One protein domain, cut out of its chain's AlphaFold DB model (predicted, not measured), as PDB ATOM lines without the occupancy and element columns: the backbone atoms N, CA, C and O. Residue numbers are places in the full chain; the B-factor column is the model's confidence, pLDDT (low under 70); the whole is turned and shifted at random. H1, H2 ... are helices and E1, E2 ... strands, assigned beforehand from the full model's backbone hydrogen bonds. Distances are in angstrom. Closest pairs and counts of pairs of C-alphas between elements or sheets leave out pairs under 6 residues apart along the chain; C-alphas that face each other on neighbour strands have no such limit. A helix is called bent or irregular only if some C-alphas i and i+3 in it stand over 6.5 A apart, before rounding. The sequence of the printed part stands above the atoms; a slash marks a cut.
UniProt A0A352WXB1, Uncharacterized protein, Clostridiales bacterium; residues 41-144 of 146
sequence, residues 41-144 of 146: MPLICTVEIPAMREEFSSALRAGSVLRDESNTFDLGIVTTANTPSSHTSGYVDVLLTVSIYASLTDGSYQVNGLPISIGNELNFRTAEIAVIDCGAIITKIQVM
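This is residues 41 to 144 of the 146 residues of an uncharacterized protein of Clostridiales bacterium (UniProt A0A352WXB1). One long, strongly twisted sheet makes this domain: the bent strands E1, E4 and E3 run side by side through its middle, with E4 between the other two. E7 lies along E1, E2 folds back on one end part of E3, and the short strands E5 and E6 continue from the far end of E4, while the small helix H1 sits at the opposite end and the long loop of residues 117 to 136 swings along the open side of the sheet. The printed part has 104 residues, with one named helix and seven named strands; along the chain come E1, then H1, then the strands E2 to E7, and the class is mostly strand. The sheet is branched, with E1, E3 and E5 as neighbours of E4, and its neighbour pairs are antiparallel. The whole is compact, with a radius of gyration of the C-alphas of 13.1 A, yet elongated, spanning 44 by 25 by 21 A.

Start at E1, residues 41 to 53, whose antiparallel neighbour E4, residues 91 to 105, lies on one side of it; look for N 47 and O 96, within hydrogen-bond range at 2.9 A. On the other side of E1 is E7, residues 137 to 143, antiparallel, with N 46 and O 140 at 2.9 A. H1, residues 54 to 57, is on the sheet over E4, at a height over the sheet of 8.3 A; the closest C-alphas of H1 and E4 are those of Glu 54 and Tyr 91, 5.0 A apart. H1 is too short for any O i to N i+4 pair, and its one O i to N i+3 pair is within range. Next, E2, residues 65 to 67, and E3, residues 74 to 87, form a hairpin, with N 66 and O 76 at 2.8 A. E3 and E4 form another, with N 82 and O 95 at 2.9 A. The pairing is staggered: beside E4, on the side away from E1, you find E3 at residues 91 to 100 and E5, residues 108 to 111, at residues 102 to 105. N 103 and O 110 of the hairpin E4 and E5 are 2.9 A apart. E6, residues 114 to 116, completes the meander E2 E3 E4 E5 E6, each strand the antiparallel neighbour of the one before; N 116 and O 109 are 2.8 A apart. E2 and E7 are apart.

Find C-alpha 41 at (25.756, 15.071, 31.853); from there E1 runs 32.8 A, bending by 71 degrees at residue 50. H1 measures 5.2 A and E2 6.3 A. E3 covers 30.2 A and bends by 76 degrees at residue 79. E4, from C-alpha 91 at (5.159, -0.190, 54.752), covers 37.0 A and bends by 69 degrees at residue 101. E5 measures 10.0 A, E6 6.5 A and E7 17.7 A, ending at C-alpha 143 at (27.447, 7.988, 34.182).

The two C-alphas farthest apart, those of Thr 88 and Asp 106, are 44.2 A apart. The printed part has no cut, and its one long link is that from E6 to E7. Mean pLDDT of the printed part is 88.2, and residue 134 alone is under 70.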
ATOM      1  N   MET A  41      25.640  16.425  32.383       87.69
ATOM      2  CA  MET A  41      25.756  15.071  31.853       87.69
ATOM      3  C   MET A  41      24.610  14.182  32.345       87.69
ATOM      4  O   MET A  41      24.152  14.344  33.484       87.69
ATOM      5  N   PRO A  42      24.134  13.249  31.505       91.06
ATOM      6  CA  PRO A  42      23.120  12.291  31.908       91.06
ATOM      7  C   PRO A  42      23.705  11.280  32.900       91.06
ATOM      8  O   PRO A  42      24.681  10.583  32.615       91.06
ATOM      9  N   LEU A  43      23.073  11.168  34.066       92.00
ATOM     10  CA  LEU A  43      23.365  10.134  35.051       92.00
ATOM     11  C   LEU A  43      22.119   9.281  35.296       92.00
ATOM     12  O   LEU A  43      20.981   9.753  35.244       92.00
ATOM     13  N   ILE A  44      22.353   8.015  35.618       94.19
ATOM     14  CA  ILE A  44      21.347   7.119  36.172       94.19
ATOM     15  C   ILE A  44      21.681   6.895  37.640       94.19
ATOM     16  O   ILE A  44      22.759   6.405  37.980       94.19
ATOM     17  N   CYS A  45      20.734   7.222  38.510       94.12
ATOM     18  CA  CYS A  45      20.841   7.006  39.943       94.12
ATOM     19  C   CYS A  45      19.852   5.941  40.397       94.12
ATOM     20  O   CYS A  45      18.712   5.897  39.934       94.12
ATOM     21  N   THR A  46      20.276   5.105  41.337       95.31
ATOM     22  CA  THR A  46      19.366   4.255  42.101       95.31
ATOM     23  C   THR A  46      19.116   4.913  43.448       95.31
ATOM     24  O   THR A  46      20.070   5.230  44.158       95.31
ATOM     25  N   VAL A  47      17.844   5.129  43.771       94.75
ATOM     26  CA  VAL A  47      17.392   5.709  45.037       94.75
ATOM     27  C   VAL A  47      16.592   4.651  45.779       94.75
ATOM     28  O   VAL A  47      15.623   4.115  45.243       94.75
ATOM     29  N   GLU A  48      17.008   4.339  46.996       94.44
ATOM     30  CA  GLU A  48      16.295   3.441  47.895       94.44
ATOM     31  C   GLU A  48      15.521   4.263  48.913       94.44
ATOM     32  O   GLU A  48      16.065   5.190  49.505       94.44
ATOM     33  N   ILE A  49      14.250   3.932  49.105       93.00
ATOM     34  CA  ILE A  49      13.382   4.577  50.079       93.00
ATOM     35  C   ILE A  49      12.937   3.502  51.066       93.00
ATOM     36  O   ILE A  49      12.068   2.690  50.723       93.00
ATOM     37  N   PRO A  50      13.538   3.456  52.264       90.19
ATOM     38  CA  PRO A  50      13.185   2.461  53.257       90.19
ATOM     39  C   PRO A  50      11.818   2.786  53.857       90.19
ATOM     40  O   PRO A  50      11.504   3.945  54.127       90.19
ATOM     41  N   ALA A  51      11.016   1.748  54.100       88.25
ATOM     42  CA  ALA A  51       9.766   1.847  54.853       88.25
ATOM     43  C   ALA A  51       8.853   3.023  54.428       88.25
ATOM     44  O   ALA A  51       8.383   3.805  55.258       88.25
ATOM     45  N   MET A  52       8.553   3.136  53.133       88.94
ATOM     46  CA  MET A  52       7.497   4.015  52.628       88.94
ATOM     47  C   MET A  52       6.123   3.412  52.936       88.94
ATOM     48  O   MET A  52       5.939   2.204  52.831       88.94
ATOM     49  N   ARG A  53       5.115   4.226  53.272       87.81
ATOM     50  CA  ARG A  53       3.736   3.716  53.399       87.81
ATOM     51  C   ARG A  53       3.254   3.149  52.067       87.81
ATOM     52  O   ARG A  53       3.352   3.814  51.037       87.81
ATOM     53  N   GLU A  54       2.693   1.945  52.099       87.81
ATOM     54  CA  GLU A  54       2.311   1.195  50.898       87.81
ATOM     55  C   GLU A  54       1.366   1.984  49.976       87.81
ATOM     56  O   GLU A  54       1.539   1.977  48.759       87.81
ATOM     57  N   GLU A  55       0.441   2.755  50.554       85.06
ATOM     58  CA  GLU A  55      -0.509   3.614  49.833       85.06
ATOM     59  C   GLU A  55       0.157   4.671  48.931       85.06
ATOM     60  O   GLU A  55      -0.409   5.043  47.903       85.06
ATOM     61  N   PHE A  56       1.379   5.105  49.256       85.94
ATOM     62  CA  PHE A  56       2.129   6.093  48.474       85.94
ATOM     63  C   PHE A  56       3.086   5.472  47.455       85.94
ATOM     64  O   PHE A  56       3.530   6.161  46.540       85.94
ATOM     65  N   SER A  57       3.371   4.172  47.554       86.44
ATOM     66  CA  SER A  57       4.314   3.501  46.647       86.44
ATOM     67  C   SER A  57       3.885   3.596  45.177       86.44
ATOM     68  O   SER A  57       4.712   3.817  44.298       86.44
ATOM     69  N   SER A  58       2.578   3.533  44.909       83.75
ATOM     70  CA  SER A  58       2.004   3.617  43.557       83.75
ATOM     71  C   SER A  58       2.135   4.995  42.888       83.75
ATOM     72  O   SER A  58       2.073   5.104  41.657       83.75
ATOM     73  N   ALA A  59       2.350   6.052  43.676       84.50
ATOM     74  CA  ALA A  59       2.590   7.403  43.172       84.50
ATOM     75  C   ALA A  59       4.027   7.583  42.639       84.50
ATOM     76  O   ALA A  59       4.310   8.501  41.859       84.50
ATOM     77  N   LEU A  60       4.940   6.680  43.005       88.00
ATOM     78  CA  LEU A  60       6.287   6.607  42.454       88.00
ATOM     79  C   LEU A  60       6.309   5.594  41.310       88.00
ATOM     80  O   LEU A  60       6.499   4.400  41.512       88.00
ATOM     81  N   ARG A  61       6.104   6.077  40.084       88.75
ATOM     82  CA  ARG A  61       6.070   5.257  38.868       88.75
ATOM     83  C   ARG A  61       6.986   5.829  37.796       88.75
ATOM     84  O   ARG A  61       7.413   6.977  37.876       88.75
ATOM     85  N   ALA A  62       7.277   5.027  36.775       91.56
ATOM     86  CA  ALA A  62       8.006   5.506  35.608       91.56
ATOM     87  C   ALA A  62       7.316   6.750  35.010       91.56
ATOM     88  O   ALA A  62       6.095   6.777  34.851       91.56
ATOM     89  N   GLY A  63       8.101   7.781  34.711       89.69
ATOM     90  CA  GLY A  63       7.636   9.090  34.257       89.69
ATOM     91  C   GLY A  63       7.337  10.093  35.376       89.69
ATOM     92  O   GLY A  63       7.159  11.272  35.076       89.69
ATOM     93  N   SER A  64       7.314   9.681  36.651       90.19
ATOM     94  CA  SER A  64       7.174  10.624  37.766       90.19
ATOM     95  C   SER A  64       8.383  11.560  37.819       90.19
ATOM     96  O   SER A  64       9.531  11.114  37.836       90.19
ATOM     97  N   VAL A  65       8.122  12.866  37.862       91.69
ATOM     98  CA  VAL A  65       9.163  13.887  38.028       91.69
ATOM     99  C   VAL A  65       9.447  14.049  39.515       91.69
ATOM    100  O   VAL A  65       8.535  14.345  40.292       91.69
ATOM    101  N   LEU A  66      10.705  13.855  39.894       91.56
ATOM    102  CA  LEU A  66      11.194  14.168  41.227       91.56
ATOM    103  C   LEU A  66      11.553  15.643  41.261       91.56
ATOM    104  O   LEU A  66      12.276  16.131  40.393       91.56
ATOM    105  N   ARG A  67      11.045  16.351  42.260       90.50
ATOM    106  CA  ARG A  67      11.319  17.767  42.480       90.50
ATOM    107  C   ARG A  67      11.949  17.988  43.828       90.50
ATOM    108  O   ARG A  67      11.749  17.192  44.736       90.50
ATOM    109  N   ASP A  68      12.677  19.076  43.960       87.88
ATOM    110  CA  ASP A  68      13.232  19.478  45.242       87.88
ATOM    111  C   ASP A  68      12.124  19.805  46.265       87.88
ATOM    112  O   ASP A  68      10.955  20.005  45.913       87.88
ATOM    113  N   GLU A  69      12.484  19.890  47.547       84.00
ATOM    114  CA  GLU A  69      11.545  20.189  48.641       84.00
ATOM    115  C   GLU A  69      10.794  21.516  48.458       84.00
ATOM    116  O   GLU A  69       9.645  21.650  48.887       84.00
ATOM    117  N   SER A  70      11.406  22.499  47.787       82.81
ATOM    118  CA  SER A  70      10.755  23.781  47.521       82.81
ATOM    119  C   SER A  70       9.825  23.743  46.300       82.81
ATOM    120  O   SER A  70       9.076  24.696  46.072       82.81
ATOM    121  N   ASN A  71       9.790  22.626  45.555       81.81
ATOM    122  CA  ASN A  71       9.020  22.438  44.318       81.81
ATOM    123  C   ASN A  71       9.341  23.485  43.244       81.81
ATOM    124  O   ASN A  71       8.475  23.865  42.452       81.81
ATOM    125  N   THR A  72      10.575  23.974  43.235       83.69
ATOM    126  CA  THR A  72      11.042  24.981  42.283       83.69
ATOM    127  C   THR A  72      11.775  24.337  41.114       83.69
ATOM    128  O   THR A  72      11.675  24.820  39.981       83.69
ATOM    129  N   PHE A  73      12.437  23.202  41.346       84.31
ATOM    130  CA  PHE A  73      13.285  22.556  40.361       84.31
ATOM    131  C   PHE A  73      13.037  21.057  40.246       84.31
ATOM    132  O   PHE A  73      12.714  20.374  41.214       84.31
ATOM    133  N   ASP A  74      13.228  20.548  39.030       90.56
ATOM    134  CA  ASP A  74      13.179  19.117  38.759       90.56
ATOM    135  C   ASP A  74      14.564  18.522  39.053       90.56
ATOM    136  O   ASP A  74      15.571  18.987  38.521       90.56
ATOM    137  N   LEU A  75      14.605  17.510  39.915       89.75
ATOM    138  CA  LEU A  75      15.807  16.754  40.262       89.75
ATOM    139  C   LEU A  75      16.080  15.643  39.246       89.75
ATOM    140  O   LEU A  75      17.228  15.295  38.986       89.75
ATOM    141  N   GLY A  76      15.015  15.066  38.690       91.94
ATOM    142  CA  GLY A  76      15.108  13.921  37.801       91.94
ATOM    143  C   GLY A  76      13.762  13.334  37.422       91.94
ATOM    144  O   GLY A  76      12.712  13.761  37.901       91.94
ATOM    145  N   ILE A  77      13.804  12.317  36.572       93.06
ATOM    146  CA  ILE A  77      12.631  11.560  36.143       93.06
ATOM    147  C   ILE A  77      12.831  10.101  36.530       93.06
ATOM    148  O   ILE A  77      13.847   9.491  36.201       93.06
ATOM    149  N   VAL A  78      11.844   9.525  37.211       93.88
ATOM    150  CA  VAL A  78      11.826   8.097  37.524       93.88
ATOM    151  C   VAL A  78      11.713   7.312  36.218       93.88
ATOM    152  O   VAL A  78      10.755   7.479  35.467       93.88
ATOM    153  N   THR A  79      12.673   6.441  35.936       93.00
ATOM    154  CA  THR A  79      12.648   5.547  34.770       93.00
ATOM    155  C   THR A  79      12.028   4.201  35.117       93.00
ATOM    156  O   THR A  79      11.278   3.648  34.317       93.00
ATOM    157  N   THR A  80      12.272   3.700  36.328       92.75
ATOM    158  CA  THR A  80      11.634   2.492  36.863       92.75
ATOM    159  C   THR A  80      11.405   2.629  38.361       92.75
ATOM    160  O   THR A  80      12.225   3.226  39.056       92.75
ATOM    161  N   ALA A  81      10.338   2.017  38.865       93.12
ATOM    162  CA  ALA A  81      10.044   1.929  40.287       93.12
ATOM    163  C   ALA A  81       9.660   0.493  40.632       93.12
ATOM    164  O   ALA A  81       8.819  -0.096  39.955       93.12
ATOM    165  N   ASN A  82      10.291  -0.057  41.665       92.19
ATOM    166  CA  ASN A  82      10.078  -1.422  42.125       92.19
ATOM    167  C   ASN A  82       9.863  -1.434  43.639       92.19
ATOM    168  O   ASN A  82      10.462  -0.637  44.356       92.19
ATOM    169  N   THR A  83       9.068  -2.379  44.124       90.25
ATOM    170  CA  THR A  83       8.820  -2.615  45.553       90.25
ATOM    171  C   THR A  83       9.363  -3.993  45.944       90.25
ATOM    172  O   THR A  83       8.618  -4.974  45.952       90.25
ATOM    173  N   PRO A  84      10.684  -4.128  46.180       85.56
ATOM    174  CA  PRO A  84      11.317  -5.431  46.408       85.56
ATOM    175  C   PRO A  84      10.817  -6.156  47.665       85.56
ATOM    176  O   PRO A  84      10.871  -7.385  47.720       85.56
ATOM    177  N   SER A  85      10.330  -5.417  48.661       85.44
ATOM    178  CA  SER A  85       9.893  -5.949  49.951       85.44
ATOM    179  C   SER A  85       8.669  -5.205  50.469       85.44
ATOM    180  O   SER A  85       8.525  -3.993  50.311       85.44
ATOM    181  N   SER A  86       7.794  -5.962  51.131       84.62
ATOM    182  CA  SER A  86       6.673  -5.442  51.906       84.62
ATOM    183  C   SER A  86       6.848  -5.845  53.366       84.62
ATOM    184  O   SER A  86       7.192  -6.988  53.680       84.62
ATOM    185  N   HIS A  87       6.626  -4.884  54.252       82.81
ATOM    186  CA  HIS A  87       6.636  -5.045  55.694       82.81
ATOM    187  C   HIS A  87       5.209  -5.324  56.167       82.81
ATOM    188  O   HIS A  87       4.252  -4.680  55.738       82.81
ATOM    189  N   THR A  88       5.048  -6.220  57.141       75.12
ATOM    190  CA  THR A  88       3.736  -6.583  57.720       75.12
ATOM    191  C   THR A  88       2.981  -5.421  58.382       75.12
ATOM    192  O   THR A  88       1.837  -5.585  58.793       75.12
ATOM    193  N   SER A  89       3.606  -4.251  58.509       82.75
ATOM    194  CA  SER A  89       3.066  -3.028  59.106       82.75
ATOM    195  C   SER A  89       2.416  -2.057  58.103       82.75
ATOM    196  O   SER A  89       2.043  -0.959  58.513       82.75
ATOM    197  N   GLY A  90       2.272  -2.423  56.822       85.69
ATOM    198  CA  GLY A  90       1.727  -1.534  55.777       85.69
ATOM    199  C   GLY A  90       2.758  -0.557  55.204       85.69
ATOM    200  O   GLY A  90       2.414   0.512  54.691       85.69
ATOM    201  N   TYR A  91       4.033  -0.914  55.327       89.12
ATOM    202  CA  TYR A  91       5.159  -0.190  54.752       89.12
ATOM    203  C   TYR A  91       5.851  -1.076  53.719       89.12
ATOM    204  O   TYR A  91       5.799  -2.298  53.811       89.12
ATOM    205  N   VAL A  92       6.517  -0.482  52.742       91.44
ATOM    206  CA  VAL A  92       7.256  -1.169  51.683       91.44
ATOM    207  C   VAL A  92       8.585  -0.464  51.470       91.44
ATOM    208  O   VAL A  92       8.676   0.752  51.645       91.44
ATOM    209  N   ASP A  93       9.605  -1.210  51.070       91.56
ATOM    210  CA  ASP A  93      10.818  -0.579  50.556       91.56
ATOM    211  C   ASP A  93      10.601  -0.293  49.073       91.56
ATOM    212  O   ASP A  93      10.053  -1.126  48.344       91.56
ATOM    213  N   VAL A  94      10.995   0.897  48.624       92.38
ATOM    214  CA  VAL A  94      10.855   1.315  47.226       92.38
ATOM    215  C   VAL A  94      12.235   1.539  46.640       92.38
ATOM    216  O   VAL A  94      13.036   2.300  47.174       92.38
ATOM    217  N   LEU A  95      12.498   0.905  45.504       94.88
ATOM    218  CA  LEU A  95      13.705   1.108  44.722       94.88
ATOM    219  C   LEU A  95      13.356   1.853  43.437       94.88
ATOM    220  O   LEU A  95      12.668   1.326  42.559       94.88
ATOM    221  N   LEU A  96      13.855   3.077  43.317       94.81
ATOM    222  CA  LEU A  96      13.706   3.903  42.131       94.81
ATOM    223  C   LEU A  96      14.987   3.880  41.314       94.81
ATOM    224  O   LEU A  96      16.090   3.967  41.845       94.81
ATOM    225  N   THR A  97      14.832   3.830  40.001       95.00
ATOM    226  CA  THR A  97      15.875   4.272  39.078       95.00
ATOM    227  C   THR A  97      15.446   5.615  38.525       95.00
ATOM    228  O   THR A  97      14.310   5.771  38.080       95.00
ATOM    229  N   VAL A  98      16.335   6.594  38.605       94.50
ATOM    230  CA  VAL A  98      16.070   7.988  38.267       94.50
ATOM    231  C   VAL A  98      17.098   8.422  37.236       94.50
ATOM    232  O   VAL A  98      18.298   8.264  37.447       94.50
ATOM    233  N   SER A  99      16.625   8.959  36.118       94.44
ATOM    234  CA  SER A  99      17.470   9.672  35.170       94.44
ATOM    235  C   SER A  99      17.562  11.126  35.607       94.44
ATOM    236  O   SER A  99      16.540  11.784  35.827       94.44
ATOM    237  N   ILE A 100      18.788  11.610  35.757       92.62
ATOM    238  CA  ILE A 100      19.086  12.979  36.161       92.62
ATOM    239  C   ILE A 100      20.059  13.607  35.166       92.62
ATOM    240  O   ILE A 100      20.860  12.914  34.539       92.62
ATOM    241  N   TYR A 101      20.015  14.929  35.066       91.00
ATOM    242  CA  TYR A 101      21.028  15.716  34.375       91.00
ATOM    243  C   TYR A 101      21.760  16.538  35.425       91.00
ATOM    244  O   TYR A 101      21.160  17.417  36.041       91.00
ATOM    245  N   ALA A 102      23.031  16.220  35.654       91.38
ATOM    246  CA  ALA A 102      23.837  16.852  36.693       91.38
ATOM    247  C   ALA A 102      25.048  17.553  36.083       91.38
ATOM    248  O   ALA A 102      25.654  17.034  35.145       91.38
ATOM    249  N   SER A 103      25.435  18.702  36.630       90.50
ATOM    250  CA  SER A 103      26.709  19.340  36.307       90.50
ATOM    251  C   SER A 103      27.817  18.800  37.210       90.50
ATOM    252  O   SER A 103      27.587  18.469  38.373       90.50
ATOM    253  N   LEU A 104      29.028  18.670  36.670       87.25
ATOM    254  CA  LEU A 104      30.209  18.320  37.456       87.25
ATOM    255  C   LEU A 104      30.917  19.606  37.892       87.25
ATOM    256  O   LEU A 104      31.546  20.275  37.073       87.25
ATOM    257  N   THR A 105      30.845  19.914  39.185       84.75
ATOM    258  CA  THR A 105      31.449  21.113  39.783       84.75
ATOM    259  C   THR A 105      32.342  20.693  40.939       84.75
ATOM    260  O   THR A 105      31.901  19.975  41.837       84.75
ATOM    261  N   ASP A 106      33.611  21.106  40.903       83.31
ATOM    262  CA  ASP A 106      34.624  20.783  41.919       83.31
ATOM    263  C   ASP A 106      34.742  19.275  42.230       83.31
ATOM    264  O   ASP A 106      34.990  18.863  43.361       83.31
ATOM    265  N   GLY A 107      34.552  18.428  41.211       82.56
ATOM    266  CA  GLY A 107      34.621  16.967  41.341       82.56
ATOM    267  C   GLY A 107      33.373  16.308  41.942       82.56
ATOM    268  O   GLY A 107      33.391  15.103  42.183       82.56
ATOM    269  N   SER A 108      32.294  17.065  42.158       86.31
ATOM    270  CA  SER A 108      31.003  16.568  42.643       86.31
ATOM    271  C   SER A 108      29.914  16.757  41.589       86.31
ATOM    272  O   SER A 108      29.816  17.825  40.980       86.31
ATOM    273  N   TYR A 109      29.084  15.734  41.375       90.62
ATOM    274  CA  TYR A 109      27.878  15.873  40.561       90.62
ATOM    275  C   TYR A 109      26.839  16.671  41.331       90.62
ATOM    276  O   TYR A 109      26.585  16.388  42.500       90.62
ATOM    277  N   GLN A 110      26.233  17.661  40.688       90.50
ATOM    278  CA  GLN A 110      25.245  18.522  41.316       90.50
ATOM    279  C   GLN A 110      24.039  18.723  40.407       90.50
ATOM    280  O   GLN A 110      24.174  18.906  39.199       90.50
ATOM    281  N   VAL A 111      22.849  18.733  41.000       88.44
ATOM    282  CA  VAL A 111      21.607  19.121  40.323       88.44
ATOM    283  C   VAL A 111      21.105  20.383  41.003       88.44
ATOM    284  O   VAL A 111      20.701  20.346  42.160       88.44
ATOM    285  N   ASN A 112      21.194  21.524  40.313       85.00
ATOM    286  CA  ASN A 112      20.864  22.840  40.875       85.00
ATOM    287  C   ASN A 112      21.519  23.119  42.242       85.00
ATOM    288  O   ASN A 112      20.882  23.621  43.164       85.00
ATOM    289  N   GLY A 113      22.803  22.778  42.372       83.38
ATOM    290  CA  GLY A 113      23.576  22.983  43.602       83.38
ATOM    291  C   GLY A 113      23.366  21.918  44.682       83.38
ATOM    292  O   GLY A 113      24.048  21.959  45.704       83.38
ATOM    293  N   LEU A 114      22.463  20.951  44.477       85.12
ATOM    294  CA  LEU A 114      22.314  19.803  45.369       85.12
ATOM    295  C   LEU A 114      23.317  18.712  44.982       85.12
ATOM    296  O   LEU A 114      23.270  18.240  43.843       85.12
ATOM    297  N   PRO A 115      24.212  18.294  45.893       88.81
ATOM    298  CA  PRO A 115      25.187  17.257  45.598       88.81
ATOM    299  C   PRO A 115      24.507  15.899  45.400       88.81
ATOM    300  O   PRO A 115      23.668  15.475  46.191       88.81
ATOM    301  N   ILE A 116      24.921  15.190  44.358       90.31
ATOM    302  CA  ILE A 116      24.479  13.843  44.026       90.31
ATOM    303  C   ILE A 116      25.652  12.892  44.246       90.31
ATOM    304  O   ILE A 116      26.573  12.798  43.433       90.31
ATOM    305  N   SER A 117      25.621  12.178  45.366       91.12
ATOM    306  CA  SER A 117      26.650  11.214  45.751       91.12
ATOM    307  C   SER A 117      26.024   9.991  46.414       91.12
ATOM    308  O   SER A 117      24.924  10.049  46.960       91.12
ATOM    309  N   ILE A 118      26.723   8.856  46.344       92.38
ATOM    310  CA  ILE A 118      26.288   7.630  47.019       92.38
ATOM    311  C   ILE A 118      26.289   7.866  48.532       92.38
ATOM    312  O   ILE A 118      27.238   8.431  49.075       92.38
ATOM    313  N   GLY A 119      25.231   7.412  49.200       89.56
ATOM    314  CA  GLY A 119      24.997   7.616  50.625       89.56
ATOM    315  C   GLY A 119      24.359   8.962  50.959       89.56
ATOM    316  O   GLY A 119      24.054   9.185  52.126       89.56
ATOM    317  N   ASN A 120      24.143   9.844  49.976       88.62
ATOM    318  CA  ASN A 120      23.452  11.097  50.235       88.62
ATOM    319  C   ASN A 120      21.948  10.863  50.398       88.62
ATOM    320  O   ASN A 120      21.339  10.133  49.606       88.62
ATOM    321  N   GLU A 121      21.372  11.506  51.408       89.25
ATOM    322  CA  GLU A 121      19.927  11.568  51.584       89.25
ATOM    323  C   GLU A 121      19.341  12.571  50.588       89.25
ATOM    324  O   GLU A 121      19.865  13.667  50.380       89.25
ATOM    325  N   LEU A 122      18.253  12.171  49.943       87.75
ATOM    326  CA  LEU A 122      17.576  12.934  48.914       87.75
ATOM    327  C   LEU A 122      16.133  13.161  49.333       87.75
ATOM    328  O   LEU A 122      15.280  12.299  49.146       87.75
ATOM    329  N   ASN A 123      15.834  14.357  49.814       88.81
ATOM    330  CA  ASN A 123      14.450  14.744  50.024       88.81
ATOM    331  C   ASN A 123      13.874  15.298  48.728       88.81
ATOM    332  O   ASN A 123      14.466  16.158  48.068       88.81
ATOM    333  N   PHE A 124      12.705  14.795  48.351       89.31
ATOM    334  CA  PHE A 124      12.066  15.196  47.111       89.31
ATOM    335  C   PHE A 124      10.548  15.162  47.224       89.31
ATOM    336  O   PHE A 124       9.957  14.592  48.138       89.31
ATOM    337  N   ARG A 125       9.900  15.782  46.248       90.38
ATOM    338  CA  ARG A 125       8.453  15.785  46.063       90.38
ATOM    339  C   ARG A 125       8.119  15.146  44.728       90.38
ATOM    340  O   ARG A 125       8.933  15.145  43.804       90.38
ATOM    341  N   THR A 126       6.888  14.679  44.602       87.69
ATOM    342  CA  THR A 126       6.289  14.367  43.302       87.69
ATOM    343  C   THR A 126       4.976  15.130  43.159       87.69
ATOM    344  O   THR A 126       4.539  15.816  44.080       87.69
ATOM    345  N   ALA A 127       4.320  15.038  42.001       82.69
ATOM    346  CA  ALA A 127       3.002  15.653  41.824       82.69
ATOM    347  C   ALA A 127       1.944  15.081  42.788       82.69
ATOM    348  O   ALA A 127       0.997  15.775  43.148       82.69
ATOM    349  N   GLU A 128       2.109  13.819  43.190       83.44
ATOM    350  CA  GLU A 128       1.146  13.067  43.999       83.44
ATOM    351  C   GLU A 128       1.548  12.997  45.480       83.44
ATOM    352  O   GLU A 128       0.682  12.805  46.331       83.44
ATOM    353  N   ILE A 129       2.831  13.195  45.808       81.56
ATOM    354  CA  ILE A 129       3.331  13.129  47.184       81.56
ATOM    355  C   ILE A 129       3.961  14.455  47.585       81.56
ATOM    356  O   ILE A 129       4.926  14.921  46.973       81.56
ATOM    357  N   ALA A 130       3.408  15.047  48.648       75.94
ATOM    358  CA  ALA A 130       3.778  16.378  49.095       75.94
ATOM    359  C   ALA A 130       5.246  16.470  49.504       75.94
ATOM    360  O   ALA A 130       5.861  17.431  49.091       75.94
ATOM    361  N   VAL A 131       5.814  15.548  50.275       77.94
ATOM    362  CA  VAL A 131       7.264  15.454  50.532       77.94
ATOM    363  C   VAL A 131       7.565  13.998  50.877       77.94
ATOM    364  O   VAL A 131       6.786  13.371  51.592       77.94
ATOM    365  N   ILE A 132       8.668  13.470  50.357       77.31
ATOM    366  CA  ILE A 132       9.297  12.238  50.826       77.31
ATOM    367  C   ILE A 132      10.478  12.637  51.705       77.31
ATOM    368  O   ILE A 132      11.495  13.101  51.195       77.31
ATOM    369  N   ASP A 133      10.313  12.473  53.016       70.94
ATOM    370  CA  ASP A 133      11.314  12.734  54.060       70.94
ATOM    371  C   ASP A 133      11.756  11.448  54.780       70.94
ATOM    372  O   ASP A 133      12.527  11.483  55.735       70.94
ATOM    373  N   CYS A 134      11.287  10.283  54.324       68.06
ATOM    374  CA  CYS A 134      11.536   8.995  54.969       68.06
ATOM    375  C   CYS A 134      12.922   8.399  54.648       68.06
ATOM    376  O   CYS A 134      13.069   7.183  54.580       68.06
ATOM    377  N   GLY A 135      13.938   9.248  54.453       79.00
ATOM    378  CA  GLY A 135      15.331   8.823  54.293       79.00
ATOM    379  C   GLY A 135      15.617   8.149  52.954       79.00
ATOM    380  O   GLY A 135      16.222   7.081  52.917       79.00
ATOM    381  N   ALA A 136      15.163   8.742  51.848       89.88
ATOM    382  CA  ALA A 136      15.529   8.250  50.527       89.88
ATOM    383  C   ALA A 136      17.039   8.439  50.302       89.88
ATOM    384  O   ALA A 136      17.543   9.549  50.427       89.88
ATOM    385  N   ILE A 137      17.766   7.374  49.974       93.12
ATOM    386  CA  ILE A 137      19.231   7.375  49.878       93.12
ATOM    387  C   ILE A 137      19.659   6.973  48.474       93.12
ATOM    388  O   ILE A 137      19.152   6.013  47.892       93.12
ATOM    389  N   ILE A 138      20.647   7.679  47.929       93.44
ATOM    390  CA  ILE A 138      21.272   7.302  46.662       93.44
ATOM    391  C   ILE A 138      22.229   6.137  46.908       93.44
ATOM    392  O   ILE A 138      23.249   6.284  47.577       93.44
ATOM    393  N   THR A 139      21.938   4.972  46.341       94.56
ATOM    394  CA  THR A 139      22.737   3.752  46.551       94.56
ATOM    395  C   THR A 139      23.663   3.439  45.383       94.56
ATOM    396  O   THR A 139      24.657   2.730  45.544       94.56
ATOM    397  N   LYS A 140      23.382   3.994  44.200       94.00
ATOM    398  CA  LYS A 140      24.203   3.803  43.001       94.00
ATOM    399  C   LYS A 140      24.128   5.016  42.085       94.00
ATOM    400  O   LYS A 140      23.065   5.610  41.934       94.00
ATOM    401  N   ILE A 141      25.244   5.330  41.429       93.00
ATOM    402  CA  ILE A 141      25.337   6.327  40.357       93.00
ATOM    403  C   ILE A 141      26.054   5.681  39.172       93.00
ATOM    404  O   ILE A 141      27.074   5.014  39.347       93.00
ATOM    405  N   GLN A 142      25.518   5.871  37.973       92.62
ATOM    406  CA  GLN A 142      26.120   5.454  36.718       92.62
ATOM    407  C   GLN A 142      26.121   6.637  35.751       92.62
ATOM    408  O   GLN A 142      25.068   7.199  35.459       92.62
ATOM    409  N   VAL A 143      27.303   7.000  35.255       88.00
ATOM    410  CA  VAL A 143      27.447   7.988  34.182       88.00
ATOM    411  C   VAL A 143      27.057   7.320  32.868       88.00
ATOM    412  O   VAL A 143      27.503   6.202  32.598       88.00
ATOM    413  N   MET A 144      26.203   7.966  32.078       81.00
ATOM    414  CA  MET A 144      25.928   7.515  30.718       81.00
ATOM    415  C   MET A 144      26.943   8.181  29.788       81.00
ATOM    416  O   MET A 144      26.906   9.393  29.604       81.00
TER     417      MET A 144